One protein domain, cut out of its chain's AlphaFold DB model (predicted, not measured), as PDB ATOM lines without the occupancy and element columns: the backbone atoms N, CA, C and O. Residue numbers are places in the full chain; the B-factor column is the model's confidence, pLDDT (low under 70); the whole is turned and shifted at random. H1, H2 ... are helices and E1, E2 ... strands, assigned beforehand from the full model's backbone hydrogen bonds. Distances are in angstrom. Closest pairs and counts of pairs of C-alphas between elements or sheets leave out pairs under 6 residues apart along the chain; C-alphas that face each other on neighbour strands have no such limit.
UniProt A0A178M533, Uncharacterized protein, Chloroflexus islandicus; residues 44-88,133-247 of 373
ATOM      1  N   ARG A  44     190.274 204.473 274.166       97.88
ATOM      2  CA  ARG A  44     190.546 204.366 272.732       97.88
ATOM      3  C   ARG A  44     191.654 203.349 272.506       97.88
ATOM      4  O   ARG A  44     192.810 203.604 272.834       97.88
ATOM      5  N   TRP A  45     191.287 202.197 271.960       97.88
ATOM      6  CA  TRP A  45     192.252 201.160 271.609       97.88
ATOM      7  C   TRP A  45     193.138 201.611 270.452       97.88
ATOM      8  O   TRP A  45     192.640 202.184 269.484       97.88
ATOM      9  N   VAL A  46     194.436 201.334 270.564       97.56
ATOM     10  CA  VAL A  46     195.430 201.664 269.539       97.56
ATOM     11  C   VAL A  46     196.292 200.469 269.180       97.56
ATOM     12  O   VAL A  46     196.623 199.618 270.013       97.56
ATOM     13  N   THR A  47     196.698 200.457 267.922       97.00
ATOM     14  CA  THR A  47     197.665 199.535 267.342       97.00
ATOM     15  C   THR A  47     198.789 200.326 266.678       97.00
ATOM     16  O   THR A  47     198.676 201.531 266.460       97.00
ATOM     17  N   MET A  48     199.867 199.647 266.281       96.19
ATOM     18  CA  MET A  48     200.951 200.276 265.514       96.19
ATOM     19  C   MET A  48     200.485 200.952 264.214       96.19
ATOM     20  O   MET A  48     201.150 201.869 263.741       96.19
ATOM     21  N   ALA A  49     199.354 200.531 263.634       94.69
ATOM     22  CA  ALA A  49     198.815 201.136 262.416       94.69
ATOM     23  C   ALA A  49     198.252 202.551 262.637       94.69
ATOM     24  O   ALA A  49     198.138 203.314 261.680       94.69
ATOM     25  N   ASP A  50     197.925 202.905 263.882       90.88
ATOM     26  CA  ASP A  50     197.316 204.187 264.249       90.88
ATOM     27  C   ASP A  50     198.365 205.268 264.578       90.88
ATOM     28  O   ASP A  50     198.023 206.435 264.779       90.88
ATOM     29  N   VAL A  51     199.647 204.892 264.661       94.12
ATOM     30  CA  VAL A  51     200.714 205.753 265.184       94.12
ATOM     31  C   VAL A  51     201.396 206.541 264.067       94.12
ATOM     32  O   VAL A  51     201.979 205.974 263.143       94.12
ATOM     33  N   ALA A  52     201.389 207.871 264.183       94.38
ATOM     34  CA  ALA A  52     202.147 208.727 263.278       94.38
ATOM     35  C   ALA A  52     203.664 208.636 263.563       94.38
ATOM     36  O   ALA A  52     204.052 208.579 264.735       94.38
ATOM     37  N   PRO A  53     204.532 208.674 262.532       94.25
ATOM     38  CA  PRO A  53     205.981 208.655 262.717       94.25
ATOM     39  C   PRO A  53     206.479 209.797 263.609       94.25
ATOM     40  O   PRO A  53     205.963 210.912 263.549       94.25
ATOM     41  N   ALA A  54     207.527 209.525 264.382       97.25
ATOM     42  CA  ALA A  54     208.179 210.487 265.261       97.25
ATOM     43  C   ALA A  54     209.705 210.471 265.022       97.25
ATOM     44  O   ALA A  54     210.231 209.443 264.578       97.25
ATOM     45  N   PRO A  55     210.430 211.578 265.272       97.81
ATOM     46  CA  PRO A  55     211.895 211.584 265.253       97.81
ATOM     47  C   PRO A  55     212.480 210.639 266.318       97.81
ATOM     48  O   PRO A  55     211.764 210.135 267.176       97.81
ATOM     49  N   SER A  56     213.793 210.388 266.285       96.56
ATOM     50  CA  SER A  56     214.457 209.521 267.279       96.56
ATOM     51  C   SER A  56     214.573 210.155 268.670       96.56
ATOM     52  O   SER A  56     214.709 209.436 269.658       96.56
ATOM     53  N   ALA A  57     214.490 211.483 268.755       98.12
ATOM     54  CA  ALA A  57     214.462 212.235 270.001       98.12
ATOM     55  C   ALA A  57     213.626 213.511 269.843       98.12
ATOM     56  O   ALA A  57     213.610 214.126 268.772       98.12
ATOM     57  N   TRP A  58     212.959 213.918 270.921       97.94
ATOM     58  CA  TRP A  58     212.220 215.177 270.998       97.94
ATOM     59  C   TRP A  58     212.090 215.640 272.448       97.94
ATOM     60  O   TRP A  58     212.061 214.818 273.362       97.94
ATOM     61  N   MET A  59     211.984 216.952 272.654       96.75
ATOM     62  CA  MET A  59     211.811 217.560 273.969       96.75
ATOM     63  C   MET A  59     210.859 218.751 273.872       96.75
ATOM     64  O   MET A  59     211.055 219.632 273.034       96.75
ATOM     65  N   LEU A  60     209.846 218.778 274.733       95.75
ATOM     66  CA  LEU A  60     208.982 219.935 274.944       95.75
ATOM     67  C   LEU A  60     209.676 220.908 275.900       95.75
ATOM     68  O   LEU A  60     210.291 220.492 276.877       95.75
ATOM     69  N   ALA A  61     209.593 222.204 275.607       91.81
ATOM     70  CA  ALA A  61     210.291 223.251 276.362       91.81
ATOM     71  C   ALA A  61     209.340 224.269 277.010       91.81
ATOM     72  O   ALA A  61     209.780 225.171 277.718       91.81
ATOM     73  N   ASP A  62     208.041 224.155 276.744       92.50
ATOM     74  CA  ASP A  62     206.993 225.108 277.112       92.50
ATOM     75  C   ASP A  62     206.127 224.636 278.292       92.50
ATOM     76  O   ASP A  62     205.140 225.282 278.642       92.50
ATOM     77  N   ILE A  63     206.507 223.529 278.933       94.00
ATOM     78  CA  ILE A  63     205.789 222.968 280.074       94.00
ATOM     79  C   ILE A  63     206.477 223.429 281.366       94.00
ATOM     80  O   ILE A  63     207.693 223.273 281.513       94.00
ATOM     81  N   PRO A  64     205.743 223.995 282.337       94.12
ATOM     82  CA  PRO A  64     206.306 224.258 283.651       94.12
ATOM     83  C   PRO A  64     206.437 222.953 284.438       94.12
ATOM     84  O   PRO A  64     205.489 222.174 284.491       94.12
ATOM     85  N   TRP A  65     207.569 222.737 285.108       94.56
ATOM     86  CA  TRP A  65     207.677 221.657 286.083       94.56
ATOM     87  C   TRP A  65     207.068 222.118 287.406       94.56
ATOM     88  O   TRP A  65     207.585 223.016 288.071       94.56
ATOM     89  N   ILE A  66     205.944 221.509 287.774       93.69
ATOM     90  CA  ILE A  66     205.260 221.736 289.045       93.69
ATOM     91  C   ILE A  66     205.247 220.419 289.817       93.69
ATOM     92  O   ILE A  66     204.823 219.398 289.284       93.69
ATOM     93  N   ALA A  67     205.688 220.454 291.073       92.81
ATOM     94  CA  ALA A  67     205.663 219.302 291.965       92.81
ATOM     95  C   ALA A  67     204.944 219.659 293.268       92.81
ATOM     96  O   ALA A  67     205.297 220.640 293.930       92.81
ATOM     97  N   ALA A  68     203.943 218.863 293.636       90.56
ATOM     98  CA  ALA A  68     203.245 218.977 294.904       90.56
ATOM     99  C   ALA A  68     204.036 218.312 296.041       90.56
ATOM    100  O   ALA A  68     204.828 217.394 295.848       90.56
ATOM    101  N   ASP A  69     203.768 218.772 297.255       88.44
ATOM    102  CA  ASP A  69     204.286 218.277 298.533       88.44
ATOM    103  C   ASP A  69     203.272 217.345 299.232       88.44
ATOM    104  O   ASP A  69     203.202 217.269 300.460       88.44
ATOM    105  N   GLY A  70     202.429 216.667 298.454       89.62
ATOM    106  CA  GLY A  70     201.397 215.742 298.921       89.62
ATOM    107  C   GLY A  70     200.896 214.850 297.780       89.62
ATOM    108  O   GLY A  70     201.265 215.091 296.632       89.62
ATOM    109  N   PRO A  71     200.053 213.839 298.063       91.00
ATOM    110  CA  PRO A  71     199.583 212.850 297.084       91.00
ATOM    111  C   PRO A  71     198.535 213.434 296.111       91.00
ATOM    112  O   PRO A  71     197.384 213.009 296.068       91.00
ATOM    113  N   LEU A  72     198.934 214.453 295.346       94.56
ATOM    114  CA  LEU A  72     198.105 215.258 294.443       94.56
ATOM    115  C   LEU A  72     198.652 215.220 293.007       94.56
ATOM    116  O   LEU A  72     198.543 216.185 292.251       94.56
ATOM    117  N   CYS A  73     199.259 214.093 292.628       96.00
ATOM    118  CA  CYS A  73     199.898 213.888 291.328       96.00
ATOM    119  C   CYS A  73     198.959 214.154 290.145       96.00
ATOM    120  O   CYS A  73     199.354 214.712 289.125       96.00
ATOM    121  N   GLN A  74     197.680 213.820 290.307       95.88
ATOM    122  CA  GLN A  74     196.687 213.902 289.241       95.88
ATOM    123  C   GLN A  74     196.340 215.346 288.884       95.88
ATOM    124  O   GLN A  74     196.516 215.749 287.733       95.88
ATOM    125  N   SER A  75     195.934 216.160 289.859       97.19
ATOM    126  CA  SER A  75     195.685 217.585 289.618       97.19
ATOM    127  C   SER A  75     196.953 218.340 289.256       97.19
ATOM    128  O   SER A  75     196.896 219.228 288.410       97.19
ATOM    129  N   THR A  76     198.103 217.953 289.811       97.19
ATOM    130  CA  THR A  76     199.394 218.569 289.475       97.19
ATOM    131  C   THR A  76     199.806 218.272 288.028       97.19
ATOM    132  O   THR A  76     200.240 219.178 287.318       97.19
ATOM    133  N   SER A  77     199.574 217.051 287.527       97.88
ATOM    134  CA  SER A  77     199.786 216.727 286.107       97.88
ATOM    135  C   SER A  77     198.888 217.562 285.190       97.88
ATOM    136  O   SER A  77     199.364 218.148 284.218       97.88
ATOM    137  N   LEU A  78     197.604 217.695 285.534       98.38
ATOM    138  CA  LEU A  78     196.661 218.506 284.770       98.38
ATOM    139  C   LEU A  78     197.005 219.999 284.844       98.38
ATOM    140  O   LEU A  78     196.817 220.706 283.859       98.38
ATOM    141  N   GLN A  79     197.559 220.468 285.964       97.69
ATOM    142  CA  GLN A  79     198.043 221.838 286.126       97.69
ATOM    143  C   GLN A  79     199.157 222.170 285.139       97.69
ATOM    144  O   GLN A  79     199.094 223.207 284.480       97.69
ATOM    145  N   MET A  80     200.150 221.288 285.011       97.25
ATOM    146  CA  MET A  80     201.252 221.474 284.065       97.25
ATOM    147  C   MET A  80     200.746 221.523 282.620       97.25
ATOM    148  O   MET A  80     201.121 222.412 281.856       97.25
ATOM    149  N   ILE A  81     199.839 220.610 282.267       97.88
ATOM    150  CA  ILE A  81     199.286 220.503 280.911       97.88
ATOM    151  C   ILE A  81     198.374 221.695 280.581       97.88
ATOM    152  O   ILE A  81     198.466 222.272 279.499       97.88
ATOM    153  N   ALA A  82     197.523 222.122 281.514       98.06
ATOM    154  CA  ALA A  82     196.689 223.310 281.342       98.06
ATOM    155  C   ALA A  82     197.532 224.583 281.188       98.06
ATOM    156  O   ALA A  82     197.232 225.416 280.328       98.06
ATOM    157  N   ALA A  83     198.618 224.706 281.958       96.62
ATOM    158  CA  ALA A  83     199.528 225.840 281.869       96.62
ATOM    159  C   ALA A  83     200.237 225.918 280.507       96.62
ATOM    160  O   ALA A  83     200.327 227.013 279.951       96.62
ATOM    161  N   GLN A  84     200.659 224.784 279.932       95.69
ATOM    162  CA  GLN A  84     201.225 224.737 278.576       95.69
ATOM    163  C   GLN A  84     200.243 225.301 277.530       95.69
ATOM    164  O   GLN A  84     200.629 226.011 276.605       95.69
ATOM    165  N   HIS A  85     198.945 225.053 277.713       95.50
ATOM    166  CA  HIS A  85     197.884 225.569 276.845       95.50
ATOM    167  C   HIS A  85     197.349 226.954 277.258       95.50
ATOM    168  O   HIS A  85     196.288 227.376 276.798       95.50
ATOM    169  N   GLY A  86     198.085 227.689 278.096       95.38
ATOM    170  CA  GLY A  86     197.784 229.075 278.460       95.38
ATOM    171  C   GLY A  86     196.759 229.248 279.584       95.38
ATOM    172  O   GLY A  86     196.389 230.382 279.888       95.38
ATOM    173  N   ASN A  87     196.314 228.165 280.229       96.62
ATOM    174  CA  ASN A  87     195.406 228.225 281.371       96.62
ATOM    175  C   ASN A  87     196.156 227.967 282.682       96.62
ATOM    176  O   ASN A  87     196.292 226.837 283.150       96.62
ATOM    177  N   VAL A  88     196.662 229.049 283.273       96.00
ATOM    178  CA  VAL A  88     197.421 229.004 284.523       96.00
ATOM    179  C   VAL A  88     196.462 229.135 285.704       96.00
ATOM    180  O   VAL A  88     196.053 230.237 286.064       96.00
ATOM    181  N   LEU A 133     190.425 222.140 277.641       98.56
ATOM    182  CA  LEU A 133     191.051 220.892 277.230       98.56
ATOM    183  C   LEU A 133     190.014 219.793 276.979       98.56
ATOM    184  O   LEU A 133     188.956 219.730 277.601       98.56
ATOM    185  N   GLN A 134     190.346 218.872 276.088       97.94
ATOM    186  CA  GLN A 134     189.629 217.624 275.890       97.94
ATOM    187  C   GLN A 134     190.568 216.471 276.210       97.94
ATOM    188  O   GLN A 134     191.588 216.283 275.548       97.94
ATOM    189  N   ARG A 135     190.201 215.677 277.216       98.06
ATOM    190  CA  ARG A 135     190.930 214.463 277.571       98.06
ATOM    191  C   ARG A 135     190.727 213.392 276.499       98.06
ATOM    192  O   ARG A 135     189.595 213.122 276.100       98.06
ATOM    193  N   GLN A 136     191.806 212.731 276.096       98.12
ATOM    194  CA  GLN A 136     191.764 211.531 275.268       98.12
ATOM    195  C   GLN A 136     192.585 210.436 275.947       98.12
ATOM    196  O   GLN A 136     193.749 210.644 276.284       98.12
ATOM    197  N   TYR A 137     191.952 209.287 276.177       98.44
ATOM    198  CA  TYR A 137     192.530 208.176 276.927       98.44
ATOM    199  C   TYR A 137     192.779 207.002 275.998       98.44
ATOM    200  O   TYR A 137     191.840 206.428 275.447       98.44
ATOM    201  N   TYR A 138     194.049 206.680 275.802       98.56
ATOM    202  CA  TYR A 138     194.502 205.671 274.860       98.56
ATOM    203  C   TYR A 138     194.979 204.433 275.600       98.56
ATOM    204  O   TYR A 138     195.652 204.548 276.623       98.56
ATOM    205  N   VAL A 139     194.637 203.257 275.075       98.62
ATOM    206  CA  VAL A 139     194.948 201.965 275.697       98.62
ATOM    207  C   VAL A 139     195.479 200.968 274.680       98.62
ATOM    208  O   VAL A 139     195.067 200.963 273.519       98.62
ATOM    209  N   THR A 140     196.390 200.105 275.117       98.56
ATOM    210  CA  THR A 140     196.924 199.015 274.297       98.56
ATOM    211  C   THR A 140     197.528 197.917 275.166       98.56
ATOM    212  O   THR A 140     197.893 198.144 276.321       98.56
ATOM    213  N   ASP A 141     197.662 196.722 274.595       98.38
ATOM    214  CA  ASP A 141     198.399 195.606 275.198       98.38
ATOM    215  C   ASP A 141     199.807 195.427 274.607       98.38
ATOM    216  O   ASP A 141     200.582 194.590 275.087       98.38
ATOM    217  N   ASP A 142     200.140 196.223 273.588       98.31
ATOM    218  CA  ASP A 142     201.411 196.210 272.873       98.31
ATOM    219  C   ASP A 142     202.335 197.324 273.392       98.31
ATOM    220  O   ASP A 142     202.011 198.513 273.343       98.31
ATOM    221  N   ALA A 143     203.500 196.926 273.907       98.44
ATOM    222  CA  ALA A 143     204.485 197.853 274.454       98.44
ATOM    223  C   ALA A 143     205.071 198.771 273.373       98.44
ATOM    224  O   ALA A 143     205.289 199.956 273.633       98.44
ATOM    225  N   ASP A 144     205.289 198.250 272.164       98.19
ATOM    226  CA  ASP A 144     205.877 199.019 271.068       98.19
ATOM    227  C   ASP A 144     204.877 200.066 270.570       98.19
ATOM    228  O   ASP A 144     205.246 201.224 270.362       98.19
ATOM    229  N   ALA A 145     203.590 199.701 270.493       98.38
ATOM    230  CA  ALA A 145     202.511 200.640 270.187       98.38
ATOM    231  C   ALA A 145     202.405 201.757 271.231       98.38
ATOM    232  O   ALA A 145     202.269 202.923 270.860       98.38
ATOM    233  N   PHE A 146     202.518 201.433 272.524       98.56
ATOM    234  CA  PHE A 146     202.533 202.437 273.588       98.56
ATOM    235  C   PHE A 146     203.707 203.415 273.434       98.56
ATOM    236  O   PHE A 146     203.499 204.630 273.427       98.56
ATOM    237  N   VAL A 147     204.934 202.897 273.283       98.56
ATOM    238  CA  VAL A 147     206.146 203.724 273.169       98.56
ATOM    239  C   VAL A 147     206.072 204.607 271.927       98.56
ATOM    240  O   VAL A 147     206.324 205.811 272.012       98.56
ATOM    241  N   ALA A 148     205.693 204.039 270.783       98.50
ATOM    242  CA  ALA A 148     205.573 204.779 269.537       98.50
ATOM    243  C   ALA A 148     204.494 205.871 269.634       98.50
ATOM    244  O   ALA A 148     204.739 207.003 269.215       98.50
ATOM    245  N   LEU A 149     203.335 205.574 270.236       98.62
ATOM    246  CA  LEU A 149     202.261 206.549 270.418       98.62
ATOM    247  C   LEU A 149     202.676 207.701 271.341       98.62
ATOM    248  O   LEU A 149     202.455 208.864 271.000       98.62
ATOM    249  N   ALA A 150     203.313 207.398 272.477       98.69
ATOM    250  CA  ALA A 150     203.798 208.419 273.403       98.69
ATOM    251  C   ALA A 150     204.803 209.360 272.718       98.69
ATOM    252  O   ALA A 150     204.661 210.581 272.774       98.69
ATOM    253  N   ARG A 151     205.778 208.797 271.990       98.75
ATOM    254  CA  ARG A 151     206.759 209.570 271.209       98.75
ATOM    255  C   ARG A 151     206.100 210.429 270.132       98.75
ATOM    256  O   ARG A 151     206.492 211.579 269.935       98.75
ATOM    257  N   SER A 152     205.095 209.877 269.456       98.56
ATOM    258  CA  SER A 152     204.334 210.569 268.418       98.56
ATOM    259  C   SER A 152     203.615 211.800 268.961       98.56
ATOM    260  O   SER A 152     203.732 212.876 268.378       98.56
ATOM    261  N   PHE A 153     202.924 211.685 270.099       98.62
ATOM    262  CA  PHE A 153     202.233 212.824 270.704       98.62
ATOM    263  C   PHE A 153     203.193 213.894 271.223       98.62
ATOM    264  O   PHE A 153     202.984 215.073 270.937       98.62
ATOM    265  N   ILE A 154     204.286 213.489 271.875       98.56
ATOM    266  CA  ILE A 154     205.332 214.416 272.325       98.56
ATOM    267  C   ILE A 154     205.919 215.186 271.132       98.56
ATOM    268  O   ILE A 154     206.032 216.407 271.181       98.56
ATOM    269  N   ALA A 155     206.221 214.508 270.020       98.31
ATOM    270  CA  ALA A 155     206.724 215.157 268.805       98.31
ATOM    271  C   ALA A 155     205.709 216.109 268.146       98.31
ATOM    272  O   ALA A 155     206.098 217.042 267.449       98.31
ATOM    273  N   GLN A 156     204.412 215.889 268.371       97.81
ATOM    274  CA  GLN A 156     203.332 216.763 267.908       97.81
ATOM    275  C   GLN A 156     203.074 217.960 268.837       97.81
ATOM    276  O   GLN A 156     202.208 218.778 268.535       97.81
ATOM    277  N   GLY A 157     203.814 218.084 269.943       97.12
ATOM    278  CA  GLY A 157     203.667 219.187 270.896       97.12
ATOM    279  C   GLY A 157     202.799 218.870 272.114       97.12
ATOM    280  O   GLY A 157     202.578 219.761 272.932       97.12
ATOM    281  N   TYR A 158     202.309 217.634 272.258       97.81
ATOM    282  CA  TYR A 158     201.441 217.248 273.370       97.81
ATOM    283  C   TYR A 158     202.227 216.489 274.445       97.81
ATOM    284  O   TYR A 158     202.749 215.407 274.154       97.81
ATOM    285  N   PRO A 159     202.281 216.976 275.696       97.38
ATOM    286  CA  PRO A 159     202.752 216.172 276.806       97.38
ATOM    287  C   PRO A 159     201.882 214.943 276.972       97.38
ATOM    288  O   PRO A 159     200.659 214.976 276.797       97.38
ATOM    289  N   VAL A 160     202.527 213.854 277.365       98.69
ATOM    290  CA  VAL A 160     201.850 212.584 277.576       98.69
ATOM    291  C   VAL A 160     201.785 212.326 279.063       98.69
ATOM    292  O   VAL A 160     202.803 212.104 279.711       98.69
ATOM    293  N   ARG A 161     200.578 212.329 279.615       98.62
ATOM    294  CA  ARG A 161     200.360 211.944 281.003       98.62
ATOM    295  C   ARG A 161     200.250 210.427 281.096       98.62
ATOM    296  O   ARG A 161     199.517 209.802 280.327       98.62
ATOM    297  N   VAL A 162     200.926 209.838 282.073       98.25
ATOM    298  CA  VAL A 162     200.921 208.393 282.323       98.25
ATOM    299  C   VAL A 162     200.534 208.107 283.763       98.25
ATOM    300  O   VAL A 162     201.017 208.760 284.680       98.25
ATOM    301  N   ALA A 163     199.659 207.121 283.950       97.12
ATOM    302  CA  ALA A 163     199.360 206.555 285.258       97.12
ATOM    303  C   ALA A 163     200.348 205.408 285.517       97.12
ATOM    304  O   ALA A 163     200.448 204.498 284.688       97.12
ATOM    305  N   LEU A 164     201.105 205.464 286.611       97.94
ATOM    306  CA  LEU A 164     202.183 204.514 286.888       97.94
ATOM    307  C   LEU A 164     202.394 204.273 288.384       97.94
ATOM    308  O   LEU A 164     202.053 205.096 289.224       97.94
ATOM    309  N   ASP A 165     203.006 203.141 288.714       97.81
ATOM    310  CA  ASP A 165     203.464 202.855 290.070       97.81
ATOM    311  C   ASP A 165     204.808 203.546 290.338       97.81
ATOM    312  O   ASP A 165     205.849 203.098 289.844       97.81
ATOM    313  N   MET A 166     204.798 204.618 291.136       97.00
ATOM    314  CA  MET A 166     206.005 205.364 291.512       97.00
ATOM    315  C   MET A 166     207.012 204.481 292.258       97.00
ATOM    316  O   MET A 166     208.224 204.651 292.109       97.00
ATOM    317  N   GLY A 167     206.533 203.509 293.036       96.81
ATOM    318  CA  GLY A 167     207.401 202.590 293.753       96.81
ATOM    319  C   GLY A 167     208.225 201.745 292.794       96.81
ATOM    320  O   GLY A 167     209.453 201.768 292.850       96.81
ATOM    321  N   THR A 168     207.562 201.093 291.836       97.50
ATOM    322  CA  THR A 168     208.246 200.361 290.761       97.50
ATOM    323  C   THR A 168     209.142 201.283 289.930       97.50
ATOM    324  O   THR A 168     210.260 200.890 289.589       97.50
ATOM    325  N   LEU A 169     208.695 202.509 289.630       97.69
ATOM    326  CA  LEU A 169     209.482 203.474 288.861       97.69
ATOM    327  C   LEU A 169     210.801 203.815 289.556       97.69
ATOM    328  O   LEU A 169     211.814 203.874 288.880       97.69
ATOM    329  N   TYR A 170     210.834 203.984 290.879       96.69
ATOM    330  CA  TYR A 170     212.055 204.366 291.608       96.69
ATOM    331  C   TYR A 170     212.691 203.234 292.428       96.69
ATOM    332  O   TYR A 170     213.583 203.476 293.241       96.69
ATOM    333  N   GLY A 171     212.281 201.983 292.202       94.88
ATOM    334  CA  GLY A 171     212.879 200.801 292.833       94.88
ATOM    335  C   GLY A 171     212.494 200.574 294.303       94.88
ATOM    336  O   GLY A 171     213.214 199.876 295.017       94.88
ATOM    337  N   SER A 172     211.376 201.140 294.760       94.81
ATOM    338  CA  SER A 172     210.749 200.809 296.044       94.81
ATOM    339  C   SER A 172     209.902 199.535 295.939       94.81
ATOM    340  O   SER A 172     209.420 199.169 294.868       94.81
ATOM    341  N   THR A 173     209.705 198.849 297.066       91.25
ATOM    342  CA  THR A 173     208.860 197.647 297.156       91.25
ATOM    343  C   THR A 173     207.382 197.954 297.382       91.25
ATOM    344  O   THR A 173     206.547 197.063 297.249       91.25
ATOM    345  N   GLU A 174     207.060 199.176 297.800       91.50
ATOM    346  CA  GLU A 174     205.688 199.608 298.055       91.50
ATOM    347  C   GLU A 174     205.034 200.088 296.761       91.50
ATOM    348  O   GLU A 174     205.638 200.860 296.022       91.50
ATOM    349  N   PHE A 175     203.801 199.651 296.501       93.19
ATOM    350  CA  PHE A 175     203.003 200.203 295.413       93.19
ATOM    351  C   PHE A 175     202.553 201.615 295.779       93.19
ATOM    352  O   PHE A 175     201.874 201.804 296.789       93.19
ATOM    353  N   ILE A 176     202.869 202.587 294.927       93.56
ATOM    354  CA  ILE A 176     202.422 203.967 295.106       93.56
ATOM    355  C   ILE A 176     201.791 204.424 293.796       93.56
ATOM    356  O   ILE A 176     202.488 204.770 292.844       93.56
ATOM    357  N   GLY A 177     200.456 204.377 293.741       93.31
ATOM    358  CA  GLY A 177     199.695 204.809 292.570       93.31
ATOM    359  C   GLY A 177     199.958 206.280 292.272       93.31
ATOM    360  O   GLY A 177     199.790 207.133 293.145       93.31
ATOM    361  N   HIS A 178     200.379 206.569 291.046       96.06
ATOM    362  CA  HIS A 178     200.965 207.856 290.711       96.06
ATOM    363  C   HIS A 178     200.631 208.301 289.287       96.06
ATOM    364  O   HIS A 178     200.001 207.578 288.506       96.06
ATOM    365  N   SER A 179     201.001 209.534 288.959       96.44
ATOM    366  CA  SER A 179     200.790 210.114 287.640       96.44
ATOM    367  C   SER A 179     201.895 211.092 287.317       96.44
ATOM    368  O   SER A 179     202.049 212.056 288.048       96.44
ATOM    369  N   ASP A 180     202.562 210.916 286.184       97.75
ATOM    370  CA  ASP A 180     203.617 211.823 285.726       97.75
ATOM    371  C   ASP A 180     203.358 212.328 284.314       97.75
ATOM    372  O   ASP A 180     202.532 211.788 283.567       97.75
ATOM    373  N   VAL A 181     204.073 213.392 283.951       98.38
ATOM    374  CA  VAL A 181     203.992 214.015 282.631       98.38
ATOM    375  C   VAL A 181     205.282 213.735 281.873       98.38
ATOM    376  O   VAL A 181     206.339 214.240 282.234       98.38
ATOM    377  N   LEU A 182     205.202 212.943 280.808       98.62
ATOM    378  CA  LEU A 182     206.301 212.747 279.871       98.62
ATOM    379  C   LEU A 182     206.414 213.985 278.977       98.62
ATOM    380  O   LEU A 182     205.454 214.365 278.298       98.62
ATOM    381  N   ILE A 183     207.599 214.587 278.973       97.75
ATOM    382  CA  ILE A 183     207.897 215.848 278.282       97.75
ATOM    383  C   ILE A 183     208.935 215.687 277.170       97.75
ATOM    384  O   ILE A 183     209.101 216.572 276.336       97.75
ATOM    385  N   GLY A 184     209.592 214.531 277.092       98.19
ATOM    386  CA  GLY A 184     210.577 214.253 276.058       98.19
ATOM    387  C   GLY A 184     210.974 212.791 275.993       98.19
ATOM    388  O   GLY A 184     210.574 211.974 276.824       98.19
ATOM    389  N   TYR A 185     211.789 212.462 274.999       98.62
ATOM    390  CA  TYR A 185     212.382 211.140 274.837       98.62
ATOM    391  C   TYR A 185     213.664 211.189 274.004       98.62
ATOM    392  O   TYR A 185     213.893 212.112 273.220       98.62
ATOM    393  N   ASP A 186     214.467 210.143 274.156       98.19
ATOM    394  CA  ASP A 186     215.530 209.752 273.235       98.19
ATOM    395  C   ASP A 186     215.343 208.280 272.819       98.19
ATOM    396  O   ASP A 186     214.266 207.704 273.015       98.19
ATOM    397  N   GLU A 187     216.366 207.671 272.217       94.75
ATOM    398  CA  GLU A 187     216.307 206.299 271.701       94.75
ATOM    399  C   GLU A 187     215.941 205.266 272.777       94.75
ATOM    400  O   GLU A 187     215.183 204.335 272.491       94.75
ATOM    401  N   GLU A 188     216.394 205.454 274.020       96.19
ATOM    402  CA  GLU A 188     216.284 204.450 275.087       96.19
ATOM    403  C   GLU A 188     215.433 204.906 276.280       96.19
ATOM    404  O   GLU A 188     215.011 204.084 277.102       96.19
ATOM    405  N   SER A 189     215.166 206.205 276.399       98.44
ATOM    406  CA  SER A 189     214.596 206.808 277.606       98.44
ATOM    407  C   SER A 189     213.464 207.782 277.315       98.44
ATOM    408  O   SER A 189     213.381 208.377 276.240       98.44
ATOM    409  N   PHE A 190     212.639 207.997 278.334       98.69
ATOM    410  CA  PHE A 190     211.735 209.135 278.428       98.69
ATOM    411  C   PHE A 190     212.259 210.130 279.461       98.69
ATOM    412  O   PHE A 190     213.010 209.774 280.369       98.69
ATOM    413  N   TYR A 191     211.839 211.377 279.311       98.25
ATOM    414  CA  TYR A 191     212.060 212.444 280.272       98.25
ATOM    415  C   TYR A 191     210.704 212.839 280.839       98.25
ATOM    416  O   TYR A 191     209.767 213.078 280.070       98.25
ATOM    417  N   LEU A 192     210.587 212.869 282.164       97.38
ATOM    418  CA  LEU A 192     209.333 213.167 282.848       97.38
ATOM    419  C   LEU A 192     209.469 214.313 283.840       97.38
ATOM    420  O   LEU A 192     210.532 214.534 284.421       97.38
ATOM    421  N   TYR A 193     208.370 215.021 284.050       97.38
ATOM    422  CA  TYR A 193     208.185 215.886 285.203       97.38
ATOM    423  C   TYR A 193     207.455 215.113 286.287       97.38
ATOM    424  O   TYR A 193     206.306 214.702 286.107       97.38
ATOM    425  N   GLU A 194     208.166 214.937 287.397       96.44
ATOM    426  CA  GLU A 194     207.657 214.345 288.624       96.44
ATOM    427  C   GLU A 194     206.639 215.294 289.255       96.44
ATOM    428  O   GLU A 194     206.967 216.441 289.582       96.44
ATOM    429  N   THR A 195     205.401 214.827 289.392       95.81
ATOM    430  CA  THR A 195     204.288 215.625 289.922       95.81
ATOM    431  C   THR A 195     204.262 215.695 291.445       95.81
ATOM    432  O   THR A 195     203.631 216.597 291.996       95.81
ATOM    433  N   VAL A 196     204.917 214.762 292.140       93.00
ATOM    434  CA  VAL A 196     205.027 214.728 293.600       93.00
ATOM    435  C   VAL A 196     206.467 214.399 293.967       93.00
ATOM    436  O   VAL A 196     206.881 213.246 294.009       93.00
ATOM    437  N   CYS A 197     207.239 215.429 294.301       89.56
ATOM    438  CA  CYS A 197     208.625 215.271 294.739       89.56
ATOM    439  C   CYS A 197     208.699 214.842 296.213       89.56
ATOM    440  O   CYS A 197     209.210 215.567 297.066       89.56
ATOM    441  N   LEU A 198     208.147 213.669 296.522       87.69
ATOM    442  CA  LEU A 198     208.250 212.998 297.816       87.69
ATOM    443  C   LEU A 198     208.912 211.627 297.625       87.69
ATOM    444  O   LEU A 198     208.800 211.048 296.544       87.69
ATOM    445  N   PRO A 199     209.588 211.070 298.650       90.06
ATOM    446  CA  PRO A 199     210.177 209.740 298.544       90.06
ATOM    447  C   PRO A 199     209.168 208.700 298.020       90.06
ATOM    448  O   PRO A 199     208.016 208.710 298.457       90.06
ATOM    449  N   PRO A 200     209.584 207.785 297.125       93.62
ATOM    450  CA  PRO A 200     210.956 207.528 296.676       93.62
ATOM    451  C   PRO A 200     211.454 208.408 295.513       93.62
ATOM    452  O   PRO A 200     212.561 208.168 295.033       93.62
ATOM    453  N   ALA A 201     210.691 209.406 295.054       92.56
ATOM    454  CA  ALA A 201     211.112 210.248 293.940       92.56
ATOM    455  C   ALA A 201     212.420 211.010 294.244       92.56
ATOM    456  O   ALA A 201     212.582 211.559 295.341       92.56
ATOM    457  N   PRO A 202     213.372 211.085 293.292       92.69
ATOM    458  CA  PRO A 202     214.688 211.682 293.508       92.69
ATOM    459  C   PRO A 202     214.687 213.213 293.320       92.69
ATOM    460  O   PRO A 202     215.592 213.763 292.694       92.69
ATOM    461  N   CYS A 203     213.681 213.912 293.851       90.62
ATOM    462  CA  CYS A 203     213.577 215.373 293.791       90.62
ATOM    463  C   CYS A 203     212.934 215.963 295.054       90.62
ATOM    464  O   CYS A 203     212.451 215.239 295.925       90.62
ATOM    465  N   GLN A 204     212.956 217.292 295.166       87.25
ATOM    466  CA  GLN A 204     212.292 218.066 296.218       87.25
ATOM    467  C   GLN A 204     211.277 219.050 295.613       87.25
ATOM    468  O   GLN A 204     211.507 219.558 294.509       87.25
ATOM    469  N   PRO A 205     210.170 219.370 296.310       84.62
ATOM    470  CA  PRO A 205     209.203 220.344 295.813       84.62
ATOM    471  C   PRO A 205     209.871 221.705 295.569       84.62
ATOM    472  O   PRO A 205     210.607 222.211 296.415       84.62
ATOM    473  N   GLY A 206     209.639 222.288 294.390       82.44
ATOM    474  CA  GLY A 206     210.236 223.568 293.981       82.44
ATOM    475  C   GLY A 206     211.712 223.511 293.567       82.44
ATOM    476  O   GLY A 206     212.292 224.558 293.294       82.44
ATOM    477  N   GLN A 207     212.332 222.325 293.501       85.94
ATOM    478  CA  GLN A 207     213.734 222.171 293.095       85.94
ATOM    479  C   GLN A 207     213.987 222.554 291.630       85.94
ATOM    480  O   GLN A 207     215.039 223.112 291.321       85.94
ATOM    481  N   HIS A 208     213.055 222.225 290.736       86.81
ATOM    482  CA  HIS A 208     213.253 222.340 289.295       86.81
ATOM    483  C   HIS A 208     212.513 223.552 288.713       86.81
ATOM    484  O   HIS A 208     211.339 223.757 289.032       86.81
ATOM    485  N   PRO A 209     213.168 224.373 287.870       84.06
ATOM    486  CA  PRO A 209     212.507 225.472 287.178       84.06
ATOM    487  C   PRO A 209     211.612 224.969 286.033       84.06
ATOM    488  O   PRO A 209     211.730 223.841 285.557       84.06
ATOM    489  N   ALA A 210     210.734 225.847 285.542       78.44
ATOM    490  CA  ALA A 210     209.980 225.597 284.317       78.44
ATOM    491  C   ALA A 210     210.923 225.351 283.123       78.44
ATOM    492  O   ALA A 210     211.906 226.076 282.960       78.44
ATOM    493  N   GLY A 211     210.608 224.352 282.291       76.25
ATOM    494  CA  GLY A 211     211.410 224.000 281.117       76.25
ATOM    495  C   GLY A 211     212.721 223.258 281.412       76.25
ATOM    496  O   GLY A 211     213.550 223.132 280.511       76.25
ATOM    497  N   ASP A 212     212.944 222.776 282.641       89.50
ATOM    498  CA  ASP A 212     214.093 221.909 282.944       89.50
ATOM    499  C   ASP A 212     214.004 220.574 282.171       89.50
ATOM    500  O   ASP A 212     212.950 220.211 281.651       89.50
ATOM    501  N   GLN A 213     215.097 219.817 282.079       89.75
ATOM    502  CA  GLN A 213     215.178 218.626 281.217       89.75
ATOM    503  C   GLN A 213     214.317 217.440 281.680       89.75
ATOM    504  O   GLN A 213     214.159 216.480 280.928       89.75
ATOM    505  N   GLY A 214     213.765 217.495 282.893       94.12
ATOM    506  CA  GLY A 214     213.009 216.399 283.492       94.12
ATOM    507  C   GLY A 214     213.899 215.277 284.026       94.12
ATOM    508  O   GLY A 214     215.103 215.206 283.765       94.12
ATOM    509  N   LEU A 215     213.296 214.373 284.791       95.75
ATOM    510  CA  LEU A 215     213.951 213.151 285.239       95.75
ATOM    511  C   LEU A 215     214.023 212.164 284.077       95.75
ATOM    512  O   LEU A 215     213.010 211.823 283.465       95.75
ATOM    513  N   LYS A 216     215.231 211.685 283.786       97.38
ATOM    514  CA  LYS A 216     215.455 210.659 282.769       97.38
ATOM    515  C   LYS A 216     215.107 209.282 283.330       97.38
ATOM    516  O   LYS A 216     215.697 208.856 284.322       97.38
ATOM    517  N   VAL A 217     214.214 208.566 282.654       97.81
ATOM    518  CA  VAL A 217     213.810 207.198 283.004       97.81
ATOM    519  C   VAL A 217     213.980 206.260 281.818       97.81
ATOM    520  O   VAL A 217     213.649 206.595 280.679       97.81
ATOM    521  N   ASN A 218     214.492 205.059 282.076       97.69
ATOM    522  CA  ASN A 218     214.622 204.050 281.033       97.69
ATOM    523  C   ASN A 218     213.232 203.575 280.567       97.69
ATOM    524  O   ASN A 218     212.320 203.398 281.376       97.69
ATOM    525  N   THR A 219     213.072 203.309 279.269       98.38
ATOM    526  CA  THR A 219     211.782 202.877 278.700       98.38
ATOM    527  C   THR A 219     211.242 201.597 279.350       98.38
ATOM    528  O   THR A 219     210.050 201.503 279.633       98.38
ATOM    529  N   GLN A 220     212.098 200.615 279.651       98.19
ATOM    530  CA  GLN A 220     211.674 199.366 280.296       98.19
ATOM    531  C   GLN A 220     211.196 199.596 281.733       98.19
ATOM    532  O   GLN A 220     210.222 198.984 282.166       98.19
ATOM    533  N   GLN A 221     211.858 200.500 282.456       98.19
ATOM    534  CA  GLN A 221     211.492 200.897 283.815       98.19
ATOM    535  C   GLN A 221     210.121 201.586 283.836       98.19
ATOM    536  O   GLN A 221     209.267 201.229 284.646       98.19
ATOM    537  N   LEU A 222     209.866 202.490 282.882       98.62
ATOM    538  CA  LEU A 222     208.561 203.127 282.697       98.62
ATOM    539  C   LEU A 222     207.457 202.097 282.394       98.62
ATOM    540  O   LEU A 222     206.415 202.087 283.046       98.62
ATOM    541  N   LEU A 223     207.690 201.190 281.439       98.69
ATOM    542  CA  LEU A 223     206.723 200.143 281.077       98.69
ATOM    543  C   LEU A 223     206.424 199.197 282.251       98.69
ATOM    544  O   LEU A 223     205.275 198.775 282.427       98.69
ATOM    545  N   ALA A 224     207.433 198.874 283.064       98.50
ATOM    546  CA  ALA A 224     207.266 198.069 284.269       98.50
ATOM    547  C   ALA A 224     206.380 198.781 285.302       98.50
ATOM    548  O   ALA A 224     205.460 198.158 285.833       98.50
ATOM    549  N   ALA A 225     206.597 200.080 285.529       98.56
ATOM    550  CA  ALA A 225     205.791 200.889 286.441       98.56
ATOM    551  C   ALA A 225     204.322 200.990 285.994       98.56
ATOM    552  O   ALA A 225     203.412 200.797 286.801       98.56
ATOM    553  N   ILE A 226     204.075 201.201 284.697       98.56
ATOM    554  CA  ILE A 226     202.716 201.229 284.128       98.56
ATOM    555  C   ILE A 226     202.041 199.858 284.266       98.56
ATOM    556  O   ILE A 226     200.891 199.762 284.694       98.56
ATOM    557  N   THR A 227     202.764 198.774 283.970       98.31
ATOM    558  CA  THR A 227     202.227 197.408 284.090       98.31
ATOM    559  C   THR A 227     201.932 197.036 285.546       98.31
ATOM    560  O   THR A 227     200.958 196.328 285.810       98.31
ATOM    561  N   SER A 228     202.765 197.487 286.494       97.94
ATOM    562  CA  SER A 228     202.523 197.309 287.931       97.94
ATOM    563  C   SER A 228     201.202 197.964 288.328       97.94
ATOM    564  O   SER A 228     200.325 197.296 288.878       97.94
ATOM    565  N   GLN A 229     200.990 199.220 287.924       96.75
ATOM    566  CA  GLN A 229     199.735 199.919 288.179       96.75
ATOM    567  C   GLN A 229     198.525 199.231 287.539       96.75
ATOM    568  O   GLN A 229     197.525 198.995 288.223       96.75
ATOM    569  N   ALA A 230     198.619 198.860 286.260       96.44
ATOM    570  CA  ALA A 230     197.540 198.170 285.558       96.44
ATOM    571  C   ALA A 230     197.144 196.860 286.256       96.44
ATOM    572  O   ALA A 230     195.962 196.538 286.359       96.44
ATOM    573  N   ARG A 231     198.120 196.119 286.794       95.31
ATOM    574  CA  ARG A 231     197.866 194.896 287.561       95.31
ATOM    575  C   ARG A 231     197.184 195.184 288.895       95.31
ATOM    576  O   ARG A 231     196.217 194.499 289.221       95.31
ATOM    577  N   THR A 232     197.672 196.167 289.650       92.31
ATOM    578  CA  THR A 232     197.130 196.511 290.974       92.31
ATOM    579  C   THR A 232     195.684 196.987 290.881       92.31
ATOM    580  O   THR A 232     194.838 196.513 291.636       92.31
ATOM    581  N   PHE A 233     195.370 197.846 289.907       90.12
ATOM    582  CA  PHE A 233     194.001 198.324 289.673       90.12
ATOM    583  C   PHE A 233     193.158 197.410 288.773       90.12
ATOM    584  O   PHE A 233     191.990 197.711 288.522       90.12
ATOM    585  N   GLN A 234     193.716 196.286 288.312       92.00
ATOM    586  CA  GLN A 234     193.039 195.307 287.454       92.00
ATOM    587  C   GLN A 234     192.453 195.936 286.177       92.00
ATOM    588  O   GLN A 234     191.313 195.661 285.796       92.00
ATOM    589  N   TYR A 235     193.229 196.799 285.515       94.44
ATOM    590  CA  TYR A 235     192.829 197.389 284.241       94.44
ATOM    591  C   TYR A 235     192.606 196.302 283.173       94.44
ATOM    592  O   TYR A 235     193.318 195.293 283.158       94.44
ATOM    593  N   PRO A 236     191.649 196.495 282.242       95.25
ATOM    594  CA  PRO A 236     191.409 195.552 281.151       95.25
ATOM    595  C   PRO A 236     192.442 195.644 280.015       95.25
ATOM    596  O   PRO A 236     192.328 194.914 279.035       95.25
ATOM    597  N   TRP A 237     193.423 196.536 280.142       97.19
ATOM    598  CA  TRP A 237     194.533 196.769 279.221       97.19
ATOM    599  C   TRP A 237     195.844 196.839 280.009       97.19
ATOM    600  O   TRP A 237     195.849 197.153 281.202       97.19
ATOM    601  N   ARG A 238     196.973 196.573 279.347       97.81
ATOM    602  CA  ARG A 238     198.301 196.602 279.986       97.81
ATOM    603  C   ARG A 238     198.921 197.990 280.055       97.81
ATOM    604  O   ARG A 238     199.606 198.287 281.030       97.81
ATOM    605  N   TYR A 239     198.705 198.813 279.033       98.62
ATOM    606  CA  TYR A 239     199.289 200.144 278.926       98.62
ATOM    607  C   TYR A 239     198.215 201.182 278.643       98.62
ATOM    608  O   TYR A 239     197.291 200.946 277.863       98.62
ATOM    609  N   SER A 240     198.371 202.351 279.256       98.00
ATOM    610  CA  SER A 240     197.509 203.499 279.013       98.00
ATOM    611  C   SER A 240     198.290 204.797 279.046       98.00
ATOM    612  O   SER A 240     199.170 204.966 279.892       98.00
ATOM    613  N   LEU A 241     197.913 205.727 278.180       98.19
ATOM    614  CA  LEU A 241     198.359 207.110 278.243       98.19
ATOM    615  C   LEU A 241     197.186 208.062 278.048       98.19
ATOM    616  O   LEU A 241     196.189 207.732 277.399       98.19
ATOM    617  N   THR A 242     197.328 209.260 278.592       98.62
ATOM    618  CA  THR A 242     196.353 210.334 278.457       98.62
ATOM    619  C   THR A 242     197.018 211.517 277.774       98.62
ATOM    620  O   THR A 242     198.084 211.962 278.196       98.62
ATOM    621  N   ILE A 243     196.359 212.064 276.758       98.31
ATOM    622  CA  ILE A 243     196.683 213.392 276.234       98.31
ATOM    623  C   ILE A 243     195.508 214.333 276.454       98.31
ATOM    624  O   ILE A 243     194.358 213.906 276.614       98.31
ATOM    625  N   PHE A 244     195.800 215.624 276.418       98.50
ATOM    626  CA  PHE A 244     194.796 216.668 276.462       98.50
ATOM    627  C   PHE A 244     194.989 217.563 275.248       98.50
ATOM    628  O   PHE A 244     196.067 218.103 275.034       98.50
ATOM    629  N   THR A 245     193.949 217.688 274.434       97.88
ATOM    630  CA  THR A 245     193.970 218.547 273.247       97.88
ATOM    631  C   THR A 245     193.178 219.823 273.518       97.88
ATOM    632  O   THR A 245     192.142 219.737 274.181       97.88
ATOM    633  N   PRO A 246     193.585 220.988 272.991       97.56
ATOM    634  CA  PRO A 246     192.823 222.223 273.145       97.56
ATOM    635  C   PRO A 246     191.372 222.100 272.664       97.56
ATOM    636  O   PRO A 246     191.085 221.471 271.645       97.56
ATOM    637  N   THR A 247     190.455 222.738 273.385       97.31
ATOM    638  CA  THR A 247     189.045 222.902 273.013       97.31
ATOM    639  C   THR A 247     188.497 224.218 273.572       97.31
ATOM    640  O   THR A 247     189.163 224.910 274.344       97.31
TER     641      THR A 247
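What this domain is: This is residues 44 to 88 and 133 to 247 of the 373 residues of an uncharacterized protein of Chloroflexus islandicus (UniProt A0A178M533). A strongly twisted antiparallel sheet, E2 E3 E4 E5, forms the core, with H2 and H4 packed over one face and H1 packed along E3. A ribbon of two antiparallel strands, E1 and E6, runs beside the sheet with E6 next to E2, and the long stretches 44 to 72 and 194 to 214 loop round the outside. The printed part has 160 residues, with four named helices and six named strands in the order H1 E1 H2 E2 H3 E3 E4 E5 H4 E6, of mixed class. It is compact, with a radius of gyration of the C-alphas of 14.4 A, and rounded, spanning 40 by 37 by 29 A.

How they stand to each other: In the larger sheet, E2, residues 160 to 165, is an edge strand antiparallel to E3, residues 177 to 185, with N 162 and O 180 at 2.9 A. E3 bends by 54 degrees at residue 182. E3, E4, residues 189 to 193, and E5, residues 215 to 218, make a meander, each strand the antiparallel neighbour of the one before, in two hairpins; N 193 and O 181 are 2.8 A apart, N 215 and O 192 2.8 A. H1, residues 73 to 84, runs along E3 at 4 degrees on the local plane, at a height over the sheet of 9.1 A; their closest C-alphas are Cys 73 and Ser 179, 5.4 A. H2, residues 143 to 155, lies over E3, slantwise at 51 degrees on the local plane, the closest C-alphas being Ile 154 and Gly 184, 6.4 A. On the same face as H2, H4, residues 219 to 232, lies over E2, only just across it at 62 degrees on the local plane; the C-alphas of Leu 164 and Ile 226 are closest, 4.3 A. H3, residues 166 to 170, touches H4, closest at C-alphas 168 and 225, 5.0 A. In the smaller sheet, E1, residues 133 to 140, and E6, residues 239 to 246, are antiparallel, with N 136 and O 243 at 2.9 A. The closest C-alphas of E2 and E6 are Val 162 and Leu 241, 5.0 A. In the four helices every O i to N i+4 pair is within hydrogen-bond range.

Where its parts are: H1 begins at C-alpha 73 (199.898, 213.888, 291.328) and is 16.8 A long. E1 spans 22.8 A, H2 18.3 A, E2 15.9 A, H3 6.1 A, E3 22.7 A, E4 13.5 A, E5 10.0 A and H4 20.1 A. E6, 23.7 A long, ends at C-alpha 246 (192.823, 222.223, 273.145).

The domain as a whole: The C-alphas farthest apart are those of Ala 49 and Gly 206, 40.4 A. Residues 89 to 132 are not printed, and C-alphas 88 and 133 are 12.6 A apart across this cut. The link E4 to E5 is long, 21 residues. Mean pLDDT of the printed part is 95.6, and no printed residue is under 70.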